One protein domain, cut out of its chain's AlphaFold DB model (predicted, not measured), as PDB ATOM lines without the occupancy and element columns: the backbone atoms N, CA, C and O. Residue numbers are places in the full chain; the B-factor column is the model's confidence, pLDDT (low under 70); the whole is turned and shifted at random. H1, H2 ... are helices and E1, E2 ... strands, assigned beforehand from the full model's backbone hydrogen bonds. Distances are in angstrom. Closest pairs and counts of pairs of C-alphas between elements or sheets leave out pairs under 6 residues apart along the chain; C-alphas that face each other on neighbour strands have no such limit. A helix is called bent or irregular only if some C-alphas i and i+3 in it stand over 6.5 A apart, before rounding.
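This is residues 37 to 80 and 144 to 230 of the 494 residues of an uncharacterized protein of Desulfobacca sp. RBG_16_60_12 (UniProt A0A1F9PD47). A seven-stranded sheet, strongly twisted and curled, is partly rolled up, with E8 curving back until its start comes near the end of E6. H1 packs along E8, H3 packs on E5, E3 and E6, and H2 packs on E3, while the hairpin E1 and E2 makes the other edge of the sheet. The printed part has 131 residues with three named helices and eight named strands, in the order E1 E2 E3 E4 E5 E6 H1 E7 E8 H2 H3. The mixed sheet runs E2 E1 E6 E5 E3 E7 E8, and the class is mixed, helices and strands. The whole is compact, with a radius of gyration of the C-alphas of 14.0 A and spans of 39 by 36 by 30 A.

E1, residues 41 to 43, and E2, residues 50 to 52, form an antiparallel hairpin, with N 43 and O 50 at 2.8 A. E1 is parallel to E6, residues 158 to 164, with N 42 and O 160 at 2.9 A. E6 forms an antiparallel hairpin with E5, residues 144 to 149, with N 146 and O 161 at 3.0 A. E3, residues 65 to 73, bends by 68 degrees at residue 70; its residues 69 to 73 pair antiparallel with E5, N 71 to O 147 at 2.9 A, and its residues 65 to 69 with E7, residues 185 to 191, N 68 to O 187 at 2.9 A. E7 and edge strand E8, residues 200 to 207, form an antiparallel hairpin, with N 188 and O 203 at 2.8 A. E4, residues 78 to 80, pairs with no named strand. H1, residues 165 to 177, is on the sheet at a height of 6.7 A; its closest C-alphas to E8 are Ser 167 and Leu 200, 5.3 A. H2, residues 210 to 220, is on the sheet over E3, closest at C-alphas Val 71 and His 220, 5.5 A. H3, residues 223 to 228, is on the sheet, closest to E5 at C-alphas Ala 147 and Met 228, 5.2 A. Every O i to N i+4 pair is within hydrogen-bond range in H2 and H3, and 6 of 9 in H1.

E1 begins at C-alpha 41, (79.317, 82.857, 28.187). E3 is 20.1 A long, E5 16.4 A, E6 19.2 A, E7 19.1 A and E8 20.5 A. H1 is 19.7 A and irregular, with C-alphas 166 and 169 at 7.2 A; H2 is 15.1 A. H3 ends at C-alpha 228, (75.820, 75.603, 25.207).

The C-alphas of Ser 196 and Glu 211 are the farthest apart, 40.1 A. Residues 81 to 143 are not printed, and C-alphas 80 and 144 are 11.3 A apart across the cut. The link from E2 to E3 is long. The pLDDT is under 70 at residues 37, 38 and 55.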
ATOM      1  N   GLN A  37      85.270  78.511  18.044       54.09
ATOM      2  CA  GLN A  37      84.133  79.428  18.168       54.09
ATOM      3  C   GLN A  37      83.995  79.947  19.606       54.09
ATOM      4  O   GLN A  37      83.829  79.167  20.552       54.09
ATOM      5  N   GLN A  38      84.057  81.271  19.775       63.91
ATOM      6  CA  GLN A  38      83.870  81.915  21.071       63.91
ATOM      7  C   GLN A  38      82.385  81.869  21.440       63.91
ATOM      8  O   GLN A  38      81.589  82.683  20.990       63.91
ATOM      9  N   VAL A  39      82.029  80.883  22.258       81.00
ATOM     10  CA  VAL A  39      80.666  80.682  22.761       81.00
ATOM     11  C   VAL A  39      80.289  81.810  23.719       81.00
ATOM     12  O   VAL A  39      81.077  82.133  24.613       81.00
ATOM     13  N   ASP A  40      79.082  82.352  23.580       90.25
ATOM     14  CA  ASP A  40      78.552  83.373  24.484       90.25
ATOM     15  C   ASP A  40      78.422  82.798  25.909       90.25
ATOM     16  O   ASP A  40      77.838  81.730  26.143       90.25
ATOM     17  N   HIS A  41      79.066  83.453  26.877       92.31
ATOM     18  CA  HIS A  41      79.317  82.857  28.187       92.31
ATOM     19  C   HIS A  41      79.413  83.866  29.329       92.31
ATOM     20  O   HIS A  41      79.715  85.046  29.149       92.31
ATOM     21  N   ILE A  42      79.206  83.358  30.544       94.50
ATOM     22  CA  ILE A  42      79.418  84.092  31.788       94.50
ATOM     23  C   ILE A  42      80.830  83.784  32.294       94.50
ATOM     24  O   ILE A  42      81.136  82.664  32.710       94.50
ATOM     25  N   SER A  43      81.697  84.793  32.251       92.19
ATOM     26  CA  SER A  43      83.033  84.761  32.846       92.19
ATOM     27  C   SER A  43      82.982  85.177  34.318       92.19
ATOM     28  O   SER A  43      82.154  85.997  34.715       92.19
ATOM     29  N   ILE A  44      83.892  84.614  35.118       93.12
ATOM     30  CA  ILE A  44      84.033  84.851  36.567       93.12
ATOM     31  C   ILE A  44      85.389  85.492  36.939       93.12
ATOM     32  O   ILE A  44      85.847  85.395  38.083       93.12
ATOM     33  N   LYS A  45      86.085  86.096  35.957       87.12
ATOM     34  CA  LYS A  45      87.399  86.747  36.147       87.12
ATOM     35  C   LYS A  45      87.278  87.866  37.197       87.12
ATOM     36  O   LYS A  45      86.292  88.584  37.242       87.12
ATOM     37  N   GLY A  46      88.262  87.996  38.087       86.00
ATOM     38  CA  GLY A  46      88.272  89.064  39.100       86.00
ATOM     39  C   GLY A  46      87.160  89.004  40.162       86.00
ATOM     40  O   GLY A  46      86.921  90.011  40.820       86.00
ATOM     41  N   GLY A  47      86.477  87.864  40.344       87.75
ATOM     42  CA  GLY A  47      85.435  87.718  41.373       87.75
ATOM     43  C   GLY A  47      84.137  88.469  41.058       87.75
ATOM     44  O   GLY A  47      83.399  88.838  41.968       87.75
ATOM     45  N   ARG A  48      83.870  88.725  39.772       91.38
ATOM     46  CA  ARG A  48      82.634  89.335  39.271       91.38
ATOM     47  C   ARG A  48      82.101  88.525  38.099       91.38
ATOM     48  O   ARG A  48      82.858  87.831  37.426       91.38
ATOM     49  N   PHE A  49      80.802  88.627  37.845       94.56
ATOM     50  CA  PHE A  49      80.193  88.059  36.646       94.56
ATOM     51  C   PHE A  49      80.353  89.030  35.470       94.56
ATOM     52  O   PHE A  49      80.043  90.216  35.598       94.56
ATOM     53  N   HIS A  50      80.807  88.531  34.323       92.31
ATOM     54  CA  HIS A  50      80.874  89.285  33.070       92.31
ATOM     55  C   HIS A  50      80.173  88.498  31.968       92.31
ATOM     56  O   HIS A  50      80.490  87.326  31.771       92.31
ATOM     57  N   ILE A  51      79.267  89.135  31.229       92.06
ATOM     58  CA  ILE A  51      78.702  88.550  30.009       92.06
ATOM     59  C   ILE A  51      79.693  88.808  28.875       92.06
ATOM     60  O   ILE A  51      80.033  89.957  28.590       92.06
ATOM     61  N   VAL A  52      80.169  87.739  28.246       89.56
ATOM     62  CA  VAL A  52      81.073  87.780  27.095       89.56
ATOM     63  C   VAL A  52      80.307  87.249  25.892       89.56
ATOM     64  O   VAL A  52      79.827  86.117  25.939       89.56
ATOM     65  N   ARG A  53      80.212  88.053  24.831       86.06
ATOM     66  CA  ARG A  53      79.632  87.648  23.545       86.06
ATOM     67  C   ARG A  53      80.657  87.763  22.431       86.06
ATOM     68  O   ARG A  53      81.533  88.628  22.502       86.06
ATOM     69  N   ASN A  54      80.539  86.921  21.411       75.12
ATOM     70  CA  ASN A  54      81.458  86.918  20.276       75.12
ATOM     71  C   ASN A  54      81.553  88.317  19.624       75.12
ATOM     72  O   ASN A  54      80.542  88.946  19.305       75.12
ATOM     73  N   GLY A  55      82.776  88.837  19.482       69.69
ATOM     74  CA  GLY A  55      83.048  90.167  18.919       69.69
ATOM     75  C   GLY A  55      82.638  91.376  19.781       69.69
ATOM     76  O   GLY A  55      82.822  92.509  19.336       69.69
ATOM     77  N   GLN A  56      82.109  91.185  20.997       78.25
ATOM     78  CA  GLN A  56      81.718  92.274  21.904       78.25
ATOM     79  C   GLN A  56      82.672  92.411  23.098       78.25
ATOM     80  O   GLN A  56      83.254  91.440  23.579       78.25
ATOM     81  N   GLN A  57      82.799  93.632  23.624       80.62
ATOM     82  CA  GLN A  57      83.536  93.873  24.869       80.62
ATOM     83  C   GLN A  57      82.793  93.257  26.074       80.62
ATOM     84  O   GLN A  57      81.576  93.432  26.170       80.62
ATOM     85  N   PRO A  58      83.485  92.571  27.008       85.56
ATOM     86  CA  PRO A  58      82.857  91.953  28.177       85.56
ATOM     87  C   PRO A  58      82.053  92.935  29.042       85.56
ATOM     88  O   PRO A  58      82.588  93.903  29.585       85.56
ATOM     89  N   VAL A  59      80.769  92.641  29.248       90.75
ATOM     90  CA  VAL A  59      79.868  93.456  30.072       90.75
ATOM     91  C   VAL A  59      79.928  92.973  31.520       90.75
ATOM     92  O   VAL A  59      79.315  91.970  31.884       90.75
ATOM     93  N   THR A  60      80.677  93.690  32.360       91.25
ATOM     94  CA  THR A  60      80.743  93.441  33.811       91.25
ATOM     95  C   THR A  60      79.399  93.734  34.474       91.25
ATOM     96  O   THR A  60      78.925  94.869  34.437       91.25
ATOM     97  N   LEU A  61      78.815  92.746  35.153       90.25
ATOM     98  CA  LEU A  61      77.601  92.942  35.940       90.25
ATOM     99  C   LEU A  61      77.918  93.666  37.259       90.25
ATOM    100  O   LEU A  61      78.917  93.403  37.942       90.25
ATOM    101  N   GLN A  62      77.034  94.585  37.655       88.50
ATOM    102  CA  GLN A  62      77.145  95.317  38.924       88.50
ATOM    103  C   GLN A  62      76.558  94.552  40.126       88.50
ATOM    104  O   GLN A  62      76.256  95.144  41.156       88.50
ATOM    105  N   LEU A  63      76.444  93.227  40.003       86.81
ATOM    106  CA  LEU A  63      75.821  92.334  40.976       86.81
ATOM    107  C   LEU A  63      76.856  91.382  41.591       86.81
ATOM    108  O   LEU A  63      77.753  90.895  40.900       86.81
ATOM    109  N   PHE A  64      76.702  91.101  42.887       86.12
ATOM    110  CA  PHE A  64      77.491  90.105  43.630       86.12
ATOM    111  C   PHE A  64      76.819  88.722  43.674       86.12
ATOM    112  O   PHE A  64      77.465  87.721  43.986       86.12
ATOM    113  N   GLU A  65      75.532  88.672  43.331       93.31
ATOM    114  CA  GLU A  65      74.743  87.462  43.128       93.31
ATOM    115  C   GLU A  65      74.232  87.398  41.683       93.31
ATOM    116  O   GLU A  65      73.978  88.424  41.054       93.31
ATOM    117  N   LEU A  66      74.089  86.185  41.160       96.00
ATOM    118  CA  LEU A  66      73.583  85.906  39.823       96.00
ATOM    119  C   LEU A  66      72.468  84.865  39.935       96.00
ATOM    120  O   LEU A  66      72.718  83.728  40.332       96.00
ATOM    121  N   ASN A  67      71.247  85.252  39.570       97.25
ATOM    122  CA  ASN A  67      70.081  84.374  39.591       97.25
ATOM    123  C   ASN A  67      69.842  83.826  38.174       97.25
ATOM    124  O   ASN A  67      69.667  84.608  37.240       97.25
ATOM    125  N   VAL A  68      69.862  82.501  38.008       97.62
ATOM    126  CA  VAL A  68      69.760  81.796  36.712       97.62
ATOM    127  C   VAL A  68      68.881  80.555  36.800       97.62
ATOM    128  O   VAL A  68      68.774  79.939  37.857       97.62
ATOM    129  N   VAL A  69      68.314  80.131  35.673       97.94
ATOM    130  CA  VAL A  69      67.776  78.773  35.508       97.94
ATOM    131  C   VAL A  69      68.787  77.937  34.725       97.94
ATOM    132  O   VAL A  69      69.288  78.378  33.691       97.94
ATOM    133  N   ILE A  70      69.106  76.732  35.209       98.06
ATOM    134  CA  ILE A  70      70.064  75.822  34.562       98.06
ATOM    135  C   ILE A  70      69.308  74.904  33.594       98.06
ATOM    136  O   ILE A  70      68.781  73.873  34.001       98.06
ATOM    137  N   VAL A  71      69.250  75.262  32.309       97.19
ATOM    138  CA  VAL A  71      68.463  74.517  31.307       97.19
ATOM    139  C   VAL A  71      69.055  73.136  31.038       97.19
ATOM    140  O   VAL A  71      68.311  72.161  30.980       97.19
ATOM    141  N   HIS A  72      70.380  73.026  30.914       97.06
ATOM    142  CA  HIS A  72      71.065  71.747  30.703       97.06
ATOM    143  C   HIS A  72      72.437  71.747  31.385       97.06
ATOM    144  O   HIS A  72      73.151  72.749  31.371       97.06
ATOM    145  N   ALA A  73      72.833  70.615  31.961       95.75
ATOM    146  CA  ALA A  73      74.159  70.412  32.532       95.75
ATOM    147  C   ALA A  73      74.858  69.250  31.820       95.75
ATOM    148  O   ALA A  73      74.281  68.172  31.701       95.75
ATOM    149  N   ASN A  74      76.106  69.451  31.386       94.81
ATOM    150  CA  ASN A  74      76.902  68.396  30.754       94.81
ATOM    151  C   ASN A  74      76.968  67.161  31.677       94.81
ATOM    152  O   ASN A  74      77.278  67.335  32.859       94.81
ATOM    153  N   PRO A  75      76.700  65.924  31.214       91.75
ATOM    154  CA  PRO A  75      76.859  64.735  32.050       91.75
ATOM    155  C   PRO A  75      78.323  64.530  32.476       91.75
ATOM    156  O   PRO A  75      78.585  64.245  33.648       91.75
ATOM    157  N   GLY A  76      79.270  64.773  31.567       89.81
ATOM    158  CA  GLY A  76      80.713  64.633  31.760       89.81
ATOM    159  C   GLY A  76      81.377  65.788  32.518       89.81
ATOM    160  O   GLY A  76      80.734  66.561  33.233       89.81
ATOM    161  N   MET A  77      82.695  65.897  32.387       91.62
ATOM    162  CA  MET A  77      83.508  66.963  32.977       91.62
ATOM    163  C   MET A  77      84.436  67.517  31.905       91.62
ATOM    164  O   MET A  77      85.390  66.841  31.530       91.62
ATOM    165  N   THR A  78      84.196  68.745  31.442       92.88
ATOM    166  CA  THR A  78      85.076  69.352  30.440       92.88
ATOM    167  C   THR A  78      86.485  69.512  30.999       92.88
ATOM    168  O   THR A  78      86.670  69.852  32.177       92.88
ATOM    169  N   LYS A  79      87.482  69.263  30.153       93.88
ATOM    170  CA  LYS A  79      88.897  69.375  30.496       93.88
ATOM    171  C   LYS A  79      89.620  70.280  29.517       93.88
ATOM    172  O   LYS A  79      89.371  70.220  28.316       93.88
ATOM    173  N   ALA A  80      90.546  71.080  30.032       93.25
ATOM    174  CA  ALA A  80      91.388  71.958  29.228       93.25
ATOM    175  C   ALA A  80      92.813  72.025  29.794       93.25
ATOM    176  O   ALA A  80      93.015  72.357  30.963       93.25
ATOM    177  N   LYS A 144      82.946  72.036  35.176       95.44
ATOM    178  CA  LYS A 144      81.587  71.568  34.861       95.44
ATOM    179  C   LYS A 144      80.871  72.660  34.076       95.44
ATOM    180  O   LYS A 144      80.660  73.754  34.594       95.44
ATOM    181  N   THR A 145      80.544  72.382  32.821       95.31
ATOM    182  CA  THR A 145      79.823  73.311  31.950       95.31
ATOM    183  C   THR A 145      78.318  73.118  32.071       95.31
ATOM    184  O   THR A 145      77.813  71.992  32.128       95.31
ATOM    185  N   VAL A 146      77.602  74.239  32.112       97.31
ATOM    186  CA  VAL A 146      76.140  74.283  32.148       97.31
ATOM    187  C   VAL A 146      75.616  75.375  31.215       97.31
ATOM    188  O   VAL A 146      76.253  76.419  31.056       97.31
ATOM    189  N   ALA A 147      74.462  75.127  30.608       96.88
ATOM    190  CA  ALA A 147      73.667  76.110  29.888       96.88
ATOM    191  C   ALA A 147      72.709  76.803  30.865       96.88
ATOM    192  O   ALA A 147      71.967  76.128  31.585       96.88
ATOM    193  N   VAL A 148      72.720  78.136  30.891       97.56
ATOM    194  CA  VAL A 148      71.885  78.958  31.777       97.56
ATOM    195  C   VAL A 148      71.081  79.996  31.005       97.56
ATOM    196  O   VAL A 148      71.543  80.505  29.986       97.56
ATOM    197  N   VAL A 149      69.896  80.323  31.519       96.25
ATOM    198  CA  VAL A 149      69.010  81.390  31.021       96.25
ATOM    199  C   VAL A 149      68.568  82.300  32.170       96.25
ATOM    200  O   VAL A 149      68.630  81.923  33.347       96.25
ATOM    201  N   THR A 150      68.117  83.503  31.825       94.75
ATOM    202  CA  THR A 150      67.554  84.480  32.769       94.75
ATOM    203  C   THR A 150      66.199  83.992  33.311       94.75
ATOM    204  O   THR A 150      65.339  83.629  32.508       94.75
ATOM    205  N   PRO A 151      65.954  84.008  34.638       93.38
ATOM    206  CA  PRO A 151      64.645  83.676  35.208       93.38
ATOM    207  C   PRO A 151      63.563  84.657  34.735       93.38
ATOM    208  O   PRO A 151      63.793  85.866  34.725       93.38
ATOM    209  N   GLY A 152      62.396  84.150  34.339       91.12
ATOM    210  CA  GLY A 152      61.348  84.937  33.678       91.12
ATOM    211  C   GLY A 152      61.644  85.262  32.205       91.12
ATOM    212  O   GLY A 152      60.929  86.053  31.592       91.12
ATOM    213  N   SER A 153      62.702  84.682  31.631       92.25
ATOM    214  CA  SER A 153      63.017  84.723  30.201       92.25
ATOM    215  C   SER A 153      63.597  83.377  29.748       92.25
ATOM    216  O   SER A 153      64.625  83.292  29.080       92.25
ATOM    217  N   GLU A 154      62.928  82.286  30.122       90.69
ATOM    218  CA  GLU A 154      63.361  80.904  29.883       90.69
ATOM    219  C   GLU A 154      63.511  80.566  28.382       90.69
ATOM    220  O   GLU A 154      64.374  79.778  27.983       90.69
ATOM    221  N   GLY A 155      62.707  81.208  27.528       86.94
ATOM    222  CA  GLY A 155      62.824  81.151  26.065       86.94
ATOM    223  C   GLY A 155      63.847  82.124  25.455       86.94
ATOM    224  O   GLY A 155      64.007  82.133  24.239       86.94
ATOM    225  N   GLY A 156      64.510  82.952  26.267       88.25
ATOM    226  CA  GLY A 156      65.398  84.032  25.832       88.25
ATOM    227  C   GLY A 156      66.859  83.618  25.617       88.25
ATOM    228  O   GLY A 156      67.171  82.471  25.285       88.25
ATOM    229  N   GLU A 157      67.766  84.576  25.808       89.69
ATOM    230  CA  GLU A 157      69.213  84.368  25.686       89.69
ATOM    231  C   GLU A 157      69.704  83.223  26.587       89.69
ATOM    232  O   GLU A 157      69.384  83.159  27.777       89.69
ATOM    233  N   MET A 158      70.506  82.329  26.007       92.62
ATOM    234  CA  MET A 158      71.185  81.253  26.717       92.62
ATOM    235  C   MET A 158      72.685  81.521  26.718       92.62
ATOM    236  O   MET A 158      73.261  81.856  25.687       92.62
ATOM    237  N   LEU A 159      73.320  81.344  27.874       94.50
ATOM    238  CA  LEU A 159      74.754  81.540  28.065       94.50
ATOM    239  C   LEU A 159      75.387  80.271  28.635       94.50
ATOM    240  O   LEU A 159      74.770  79.530  29.404       94.50
ATOM    241  N   ARG A 160      76.657  80.031  28.305       95.56
ATOM    242  CA  ARG A 160      77.464  78.994  28.959       95.56
ATOM    243  C   ARG A 160      78.013  79.527  30.285       95.56
ATOM    244  O   ARG A 160      78.663  80.567  30.307       95.56
ATOM    245  N   LEU A 161      77.855  78.789  31.381       96.25
ATOM    246  CA  LEU A 161      78.596  79.025  32.627       96.25
ATOM    247  C   LEU A 161      79.603  77.888  32.854       96.25
ATOM    248  O   LEU A 161      79.277  76.706  32.721       96.25
ATOM    249  N   GLN A 162      80.842  78.249  33.197       95.50
ATOM    250  CA  GLN A 162      81.907  77.304  33.540       95.50
ATOM    251  C   GLN A 162      82.111  77.269  35.060       95.50
ATOM    252  O   GLN A 162      82.714  78.176  35.630       95.50
ATOM    253  N   ILE A 163      81.644  76.209  35.718       96.56
ATOM    254  CA  ILE A 163      81.819  76.016  37.161       96.56
ATOM    255  C   ILE A 163      83.238  75.463  37.410       96.56
ATOM    256  O   ILE A 163      83.556  74.373  36.919       96.56
ATOM    257  N   PRO A 164      84.112  76.181  38.144       93.75
ATOM    258  CA  PRO A 164      85.511  75.795  38.306       93.75
ATOM    259  C   PRO A 164      85.680  74.678  39.345       93.75
ATOM    260  O   PRO A 164      84.881  74.567  40.278       93.75
ATOM    261  N   ALA A 165      86.769  73.907  39.229       92.38
ATOM    262  CA  ALA A 165      87.089  72.740  40.062       92.38
ATOM    263  C   ALA A 165      86.791  72.899  41.571       92.38
ATOM    264  O   ALA A 165      86.178  72.023  42.180       92.38
ATOM    265  N   ALA A 166      87.156  74.039  42.170       92.75
ATOM    266  CA  ALA A 166      86.966  74.305  43.601       92.75
ATOM    267  C   ALA A 166      85.492  74.453  44.047       92.75
ATOM    268  O   ALA A 166      85.207  74.414  45.241       92.75
ATOM    269  N   SER A 167      84.558  74.601  43.103       96.62
ATOM    270  CA  SER A 167      83.115  74.761  43.353       96.62
ATOM    271  C   SER A 167      82.317  73.482  43.075       96.62
ATOM    272  O   SER A 167      81.132  73.411  43.390       96.62
ATOM    273  N   LEU A 168      82.948  72.452  42.492       95.06
ATOM    274  CA  LEU A 168      82.274  71.219  42.060       95.06
ATOM    275  C   LEU A 168      81.640  70.443  43.220       95.06
ATOM    276  O   LEU A 168      80.599  69.811  43.037       95.06
ATOM    277  N   LYS A 169      82.247  70.506  44.413       96.06
ATOM    278  CA  LYS A 169      81.692  69.904  45.630       96.06
ATOM    279  C   LYS A 169      80.367  70.565  46.012       96.06
ATOM    280  O   LYS A 169      79.382  69.860  46.205       96.06
ATOM    281  N   GLU A 170      80.344  71.895  46.065       97.19
ATOM    282  CA  GLU A 170      79.162  72.665  46.468       97.19
ATOM    283  C   GLU A 170      78.054  72.564  45.411       97.19
ATOM    284  O   GLU A 170      76.902  72.319  45.754       97.19
ATOM    285  N   PHE A 171      78.404  72.621  44.120       97.75
ATOM    286  CA  PHE A 171      77.455  72.381  43.028       97.75
ATOM    287  C   PHE A 171      76.858  70.965  43.081       97.75
ATOM    288  O   PHE A 171      75.652  70.780  42.934       97.75
ATOM    289  N   GLY A 172      77.685  69.951  43.352       96.19
ATOM    290  CA  GLY A 172      77.227  68.576  43.527       96.19
ATOM    291  C   GLY A 172      76.400  68.353  44.799       96.19
ATOM    292  O   GLY A 172      75.567  67.449  44.817       96.19
ATOM    293  N   ALA A 173      76.618  69.129  45.861       96.62
ATOM    294  CA  ALA A 173      75.774  69.106  47.053       96.62
ATOM    295  C   ALA A 173      74.411  69.752  46.759       96.62
ATOM    296  O   ALA A 173      73.382  69.129  47.006       96.62
ATOM    297  N   TYR A 174      74.421  70.933  46.135       97.75
ATOM    298  CA  TYR A 174      73.239  71.651  45.659       97.75
ATOM    299  C   TYR A 174      72.346  70.776  44.767       97.75
ATOM    300  O   TYR A 174      71.180  70.578  45.085       97.75
ATOM    301  N   LEU A 175      72.890  70.158  43.712       96.44
ATOM    302  CA  LEU A 175      72.103  69.302  42.810       96.44
ATOM    303  C   LEU A 175      71.450  68.094  43.509       96.44
ATOM    304  O   LEU A 175      70.455  67.578  43.012       96.44
ATOM    305  N   ARG A 176      72.004  67.629  44.639       97.06
ATOM    306  CA  ARG A 176      71.465  66.501  45.421       97.06
ATOM    307  C   ARG A 176      70.483  66.920  46.516       97.06
ATOM    308  O   ARG A 176      69.813  66.047  47.056       97.06
ATOM    309  N   SER A 177      70.399  68.207  46.862       94.69
ATOM    310  CA  SER A 177      69.433  68.719  47.844       94.69
ATOM    311  C   SER A 177      68.123  69.210  47.218       94.69
ATOM    312  O   SER A 177      67.207  69.591  47.947       94.69
ATOM    313  N   LEU A 178      68.004  69.193  45.886       93.00
ATOM    314  CA  LEU A 178      66.779  69.580  45.188       93.00
ATOM    315  C   LEU A 178      65.723  68.458  45.226       93.00
ATOM    316  O   LEU A 178      66.042  67.315  44.901       93.00
ATOM    317  N   PRO A 179      64.447  68.769  45.534       92.06
ATOM    318  CA  PRO A 179      63.347  67.800  45.485       92.06
ATOM    319  C   PRO A 179      62.800  67.567  44.062       92.06
ATOM    320  O   PRO A 179      61.908  66.746  43.869       92.06
ATOM    321  N   VAL A 180      63.297  68.310  43.068       94.31
ATOM    322  CA  VAL A 180      62.866  68.297  41.659       94.31
ATOM    323  C   VAL A 180      64.087  68.392  40.735       94.31
ATOM    324  O   VAL A 180      65.194  68.674  41.200       94.31
ATOM    325  N   LYS A 181      63.909  68.196  39.418       93.31
ATOM    326  CA  LYS A 181      64.992  68.421  38.441       93.31
ATOM    327  C   LYS A 181      65.551  69.846  38.575       93.31
ATOM    328  O   LYS A 181      64.788  70.806  38.673       93.31
ATOM    329  N   TYR A 182      66.873  69.980  38.470       96.44
ATOM    330  CA  TYR A 182      67.584  71.264  38.565       96.44
ATOM    331  C   TYR A 182      67.093  72.329  37.577       96.44
ATOM    332  O   TYR A 182      67.160  73.519  37.869       96.44
ATOM    333  N   CYS A 183      66.564  71.909  36.427       96.00
ATOM    334  CA  CYS A 183      66.072  72.805  35.393       96.00
ATOM    335  C   CYS A 183      64.796  73.561  35.785       96.00
ATOM    336  O   CYS A 183      64.543  74.607  35.211       96.00
ATOM    337  N   TYR A 184      64.029  73.108  36.782       96.25
ATOM    338  CA  TYR A 184      62.818  73.802  37.252       96.25
ATOM    339  C   TYR A 184      63.074  74.731  38.455       96.25
ATOM    340  O   TYR A 184      62.126  75.199  39.091       96.25
ATOM    341  N   VAL A 185      64.345  74.985  38.796       96.69
ATOM    342  CA  VAL A 185      64.761  75.746  39.984       96.69
ATOM    343  C   VAL A 185      65.551  76.990  39.584       96.69
ATOM    344  O   VAL A 185      66.599  76.910  38.940       96.69
ATOM    345  N   VAL A 186      65.089  78.151  40.048       97.81
ATOM    346  CA  VAL A 186      65.863  79.393  40.010       97.81
ATOM    347  C   VAL A 186      67.008  79.264  41.011       97.81
ATOM    348  O   VAL A 186      66.804  79.140  42.222       97.81
ATOM    349  N   THR A 187      68.225  79.259  40.485       98.06
ATOM    350  CA  THR A 187      69.476  79.080  41.219       98.06
ATOM    351  C   THR A 187      70.114  80.438  41.469       98.06
ATOM    352  O   THR A 187      70.493  81.125  40.523       98.06
ATOM    353  N   GLN A 188      70.279  80.806  42.737       97.81
ATOM    354  CA  GLN A 188      71.135  81.914  43.145       97.81
ATOM    355  C   GLN A 188      72.585  81.420  43.218       97.81
ATOM    356  O   GLN A 188      72.880  80.438  43.907       97.81
ATOM    357  N   ILE A 189      73.484  82.104  42.510       98.12
ATOM    358  CA  ILE A 189      74.925  81.837  42.472       98.12
ATOM    359  C   ILE A 189      75.663  83.033  43.074       98.12
ATOM    360  O   ILE A 189      75.452  84.171  42.656       98.12
ATOM    361  N   THR A 190      76.549  82.787  44.036       97.25
ATOM    362  CA  THR A 190      77.367  83.822  44.695       97.25
ATOM    363  C   THR A 190      78.833  83.405  44.778       97.25
ATOM    364  O   THR A 190      79.163  82.232  44.604       97.25
ATOM    365  N   PHE A 191      79.725  84.360  45.046       96.69
ATOM    366  CA  PHE A 191      81.127  84.071  45.351       96.69
ATOM    367  C   PHE A 191      81.324  83.802  46.850       96.69
ATOM    368  O   PHE A 191      80.788  84.519  47.694       96.69
ATOM    369  N   ASP A 192      82.129  82.793  47.180       95.06
ATOM    370  CA  ASP A 192      82.570  82.531  48.552       95.06
ATOM    371  C   ASP A 192      83.640  83.555  48.963       95.06
ATOM    372  O   ASP A 192      84.804  83.455  48.575       95.06
ATOM    373  N   THR A 193      83.246  84.552  49.754       93.12
ATOM    374  CA  THR A 193      84.134  85.633  50.214       93.12
ATOM    375  C   THR A 193      85.146  85.198  51.278       93.12
ATOM    376  O   THR A 193      86.006  85.993  51.651       93.12
ATOM    377  N   THR A 194      85.093  83.947  51.758       92.69
ATOM    378  CA  THR A 194      86.063  83.414  52.731       92.69
ATOM    379  C   THR A 194      87.358  82.905  52.085       92.69
ATOM    380  O   THR A 194      88.307  82.565  52.792       92.69
ATOM    381  N   VAL A 195      87.428  82.863  50.747       90.19
ATOM    382  CA  VAL A 195      88.573  82.333  49.991       90.19
ATOM    383  C   VAL A 195      89.095  83.309  48.933       90.19
ATOM    384  O   VAL A 195      88.352  84.046  48.298       90.19
ATOM    385  N   SER A 196      90.409  83.282  48.695       85.12
ATOM    386  CA  SER A 196      91.121  84.182  47.771       85.12
ATOM    387  C   SER A 196      91.080  83.755  46.292       85.12
ATOM    388  O   SER A 196      91.956  84.117  45.507       85.12
ATOM    389  N   TYR A 197      90.086  82.959  45.899       86.50
ATOM    390  CA  TYR A 197      89.907  82.434  44.543       86.50
ATOM    391  C   TYR A 197      88.409  82.335  44.207       86.50
ATOM    392  O   TYR A 197      87.607  82.169  45.125       86.50
ATOM    393  N   PRO A 198      87.997  82.414  42.924       89.94
ATOM    394  CA  PRO A 198      86.585  82.449  42.536       89.94
ATOM    395  C   PRO A 198      85.906  81.079  42.711       89.94
ATOM    396  O   PRO A 198      85.715  80.318  41.761       89.94
ATOM    397  N   LYS A 199      85.554  80.757  43.957       94.62
ATOM    398  CA  LYS A 199      84.682  79.645  44.336       94.62
ATOM    399  C   LYS A 199      83.234  80.127  44.316       94.62
ATOM    400  O   LYS A 199      82.918  81.164  44.893       94.62
ATOM    401  N   LEU A 200      82.373  79.356  43.666       97.25
ATOM    402  CA  LEU A 200      80.941  79.608  43.565       97.25
ATOM    403  C   LEU A 200      80.182  78.812  44.633       97.25
ATOM    404  O   LEU A 200      80.469  77.634  44.865       97.25
ATOM    405  N   LEU A 201      79.195  79.461  45.243       97.56
ATOM    406  CA  LEU A 201      78.180  78.860  46.103       97.56
ATOM    407  C   LEU A 201      76.838  78.865  45.361       97.56
ATOM    408  O   LEU A 201      76.593  79.733  44.523       97.56
ATOM    409  N   PHE A 202      75.979  77.893  45.666       98.25
ATOM    410  CA  PHE A 202      74.723  77.652  44.954       98.25
ATOM    411  C   PHE A 202      73.580  77.484  45.954       98.25
ATOM    412  O   PHE A 202      73.691  76.701  46.899       98.25
ATOM    413  N   LYS A 203      72.478  78.202  45.740       97.50
ATOM    414  CA  LYS A 203      71.305  78.196  46.620       97.50
ATOM    415  C   LYS A 203      70.017  78.156  45.785       97.50
ATOM    416  O   LYS A 203      69.899  78.933  44.838       97.50
ATOM    417  N   PRO A 204      69.037  77.295  46.112       97.06
ATOM    418  CA  PRO A 204      67.719  77.364  45.489       97.06
ATOM    419  C   PRO A 204      66.995  78.623  45.986       97.06
ATOM    420  O   PRO A 204      66.940  78.870  47.191       97.06
ATOM    421  N   LEU A 205      66.471  79.430  45.061       95.69
ATOM    422  CA  LEU A 205      65.771  80.680  45.368       95.69
ATOM    423  C   LEU A 205      64.250  80.518  45.247       95.69
ATOM    424  O   LEU A 205      63.518  80.844  46.177       95.69
ATOM    425  N   SER A 206      63.786  79.979  44.120       95.12
ATOM    426  CA  SER A 206      62.377  79.674  43.851       95.12
ATOM    427  C   SER A 206      62.257  78.555  42.814       95.12
ATOM    428  O   SER A 206      63.248  78.151  42.201       95.12
ATOM    429  N   TYR A 207      61.038  78.079  42.575       96.44
ATOM    430  CA  TYR A 207      60.722  77.341  41.351       96.44
ATOM    431  C   TYR A 207      60.464  78.309  40.190       96.44
ATOM    432  O   TYR A 207      60.259  79.509  40.404       96.44
ATOM    433  N   VAL A 208      60.493  77.782  38.968       94.25
ATOM    434  CA  VAL A 208      60.084  78.492  37.747       94.25
ATOM    435  C   VAL A 208      58.549  78.474  37.610       94.25
ATOM    436  O   VAL A 208      57.880  77.610  38.179       94.25
ATOM    437  N   SER A 209      57.973  79.435  36.879       92.00
ATOM    438  CA  SER A 209      56.537  79.464  36.561       92.00
ATOM    439  C   SER A 209      56.112  78.280  35.677       92.00
ATOM    440  O   SER A 209      56.928  77.691  34.971       92.00
ATOM    441  N   ALA A 210      54.815  77.952  35.658       90.88
ATOM    442  CA  ALA A 210      54.284  76.885  34.801       90.88
ATOM    443  C   ALA A 210      54.538  77.139  33.298       90.88
ATOM    444  O   ALA A 210      54.800  76.203  32.546       90.88
ATOM    445  N   GLU A 211      54.517  78.405  32.874       87.25
ATOM    446  CA  GLU A 211      54.859  78.832  31.511       87.25
ATOM    447  C   GLU A 211      56.352  78.618  31.215       87.25
ATOM    448  O   GLU A 211      56.715  78.052  30.183       87.25
ATOM    449  N   GLY A 212      57.223  79.003  32.155       89.56
ATOM    450  CA  GLY A 212      58.665  78.803  32.037       89.56
ATOM    451  C   GLY A 212      59.052  77.323  32.007       89.56
ATOM    452  O   GLY A 212      59.926  76.953  31.230       89.56
ATOM    453  N   VAL A 213      58.367  76.450  32.762       93.56
ATOM    454  CA  VAL A 213      58.572  74.986  32.715       93.56
ATOM    455  C   VAL A 213      58.377  74.437  31.298       93.56
ATOM    456  O   VAL A 213      59.230  73.687  30.829       93.56
ATOM    457  N   ALA A 214      57.335  74.861  30.578       90.38
ATOM    458  CA  ALA A 214      57.117  74.433  29.193       90.38
ATOM    459  C   ALA A 214      58.233  74.918  28.243       90.38
ATOM    460  O   ALA A 214      58.692  74.159  27.389       90.38
ATOM    461  N   ALA A 215      58.717  76.154  28.421       90.88
ATOM    462  CA  ALA A 215      59.858  76.679  27.666       90.88
ATOM    463  C   ALA A 215      61.174  75.943  27.997       90.88
ATOM    464  O   ALA A 215      61.992  75.707  27.108       90.88
ATOM    465  N   ILE A 216      61.367  75.538  29.255       94.06
ATOM    466  CA  ILE A 216      62.519  74.751  29.708       94.06
ATOM    467  C   ILE A 216      62.480  73.347  29.119       94.06
ATOM    468  O   ILE A 216      63.481  72.929  28.549       94.06
ATOM    469  N   ASP A 217      61.359  72.629  29.210       93.25
ATOM    470  CA  ASP A 217      61.249  71.261  28.689       93.25
ATOM    471  C   ASP A 217      61.452  71.222  27.164       93.25
ATOM    472  O   ASP A 217      62.177  70.361  26.664       93.25
ATOM    473  N   ALA A 218      60.927  72.210  26.428       91.00
ATOM    474  CA  ALA A 218      61.168  72.357  24.990       91.00
ATOM    475  C   ALA A 218      62.651  72.604  24.635       91.00
ATOM    476  O   ALA A 218      63.100  72.226  23.551       91.00
ATOM    477  N   ARG A 219      63.429  73.226  25.535       91.56
ATOM    478  CA  ARG A 219      64.861  73.506  25.329       91.56
ATOM    479  C   ARG A 219      65.789  72.462  25.944       91.56
ATOM    480  O   ARG A 219      66.900  72.318  25.442       91.56
ATOM    481  N   HIS A 220      65.374  71.731  26.978       92.81
ATOM    482  CA  HIS A 220      66.232  70.867  27.799       92.81
ATOM    483  C   HIS A 220      67.027  69.857  26.971       92.81
ATOM    484  O   HIS A 220      68.227  69.690  27.180       92.81
ATOM    485  N   ASP A 221      66.373  69.224  25.997       90.12
ATOM    486  CA  ASP A 221      66.978  68.224  25.120       90.12
ATOM    487  C   ASP A 221      67.413  68.764  23.745       90.12
ATOM    488  O   ASP A 221      67.906  67.995  22.913       90.12
ATOM    489  N   SER A 222      67.289  70.074  23.511       89.94
ATOM    490  CA  SER A 222      67.672  70.710  22.246       89.94
ATOM    491  C   SER A 222      69.177  70.612  21.962       89.94
ATOM    492  O   SER A 222      70.010  70.549  22.872       89.94
ATOM    493  N   GLN A 223      69.531  70.637  20.673       88.31
ATOM    494  CA  GLN A 223      70.926  70.683  20.228       88.31
ATOM    495  C   GLN A 223      71.637  71.937  20.765       88.31
ATOM    496  O   GLN A 223      72.763  71.822  21.241       88.31
ATOM    497  N   ASP A 224      70.948  73.087  20.772       87.94
ATOM    498  CA  ASP A 224      71.386  74.351  21.385       87.94
ATOM    499  C   ASP A 224      71.776  74.167  22.860       87.94
ATOM    500  O   ASP A 224      72.937  74.347  23.221       87.94
ATOM    501  N   ALA A 225      70.860  73.697  23.713       91.25
ATOM    502  CA  ALA A 225      71.129  73.568  25.147       91.25
ATOM    503  C   ALA A 225      72.260  72.579  25.467       91.25
ATOM    504  O   ALA A 225      73.104  72.859  26.322       91.25
ATOM    505  N   LYS A 226      72.329  71.450  24.750       92.56
ATOM    506  CA  LYS A 226      73.432  70.478  24.864       92.56
ATOM    507  C   LYS A 226      74.762  71.091  24.429       92.56
ATOM    508  O   LYS A 226      75.781  70.901  25.092       92.56
ATOM    509  N   ALA A 227      74.758  71.890  23.370       89.50
ATOM    510  CA  ALA A 227      75.951  72.540  22.862       89.50
ATOM    511  C   ALA A 227      76.425  73.718  23.727       89.50
ATOM    512  O   ALA A 227      77.618  73.845  24.006       89.50
ATOM    513  N   MET A 228      75.515  74.545  24.240       91.31
ATOM    514  CA  MET A 228      75.820  75.603  25.207       91.31
ATOM    515  C   MET A 228      76.326  75.008  26.523       91.31
ATOM    516  O   MET A 228      77.318  75.490  27.072       91.31
ATOM    517  N   ALA A 229      75.765  73.875  26.955       93.00
ATOM    518  CA  ALA A 229      76.316  73.071  28.040       93.00
ATOM    519  C   ALA A 229      77.637  72.365  27.678       93.00
ATOM    520  O   ALA A 229      78.294  71.853  28.577       93.00
ATOM    521  N   GLY A 230      78.083  72.355  26.419       89.00
ATOM    522  CA  GLY A 230      79.368  71.778  26.007       89.00
ATOM    523  C   GLY A 230      79.411  70.251  26.069       89.00
ATOM    524  O   GLY A 230      80.416  69.694  26.495       89.00
TER     525      GLY A 230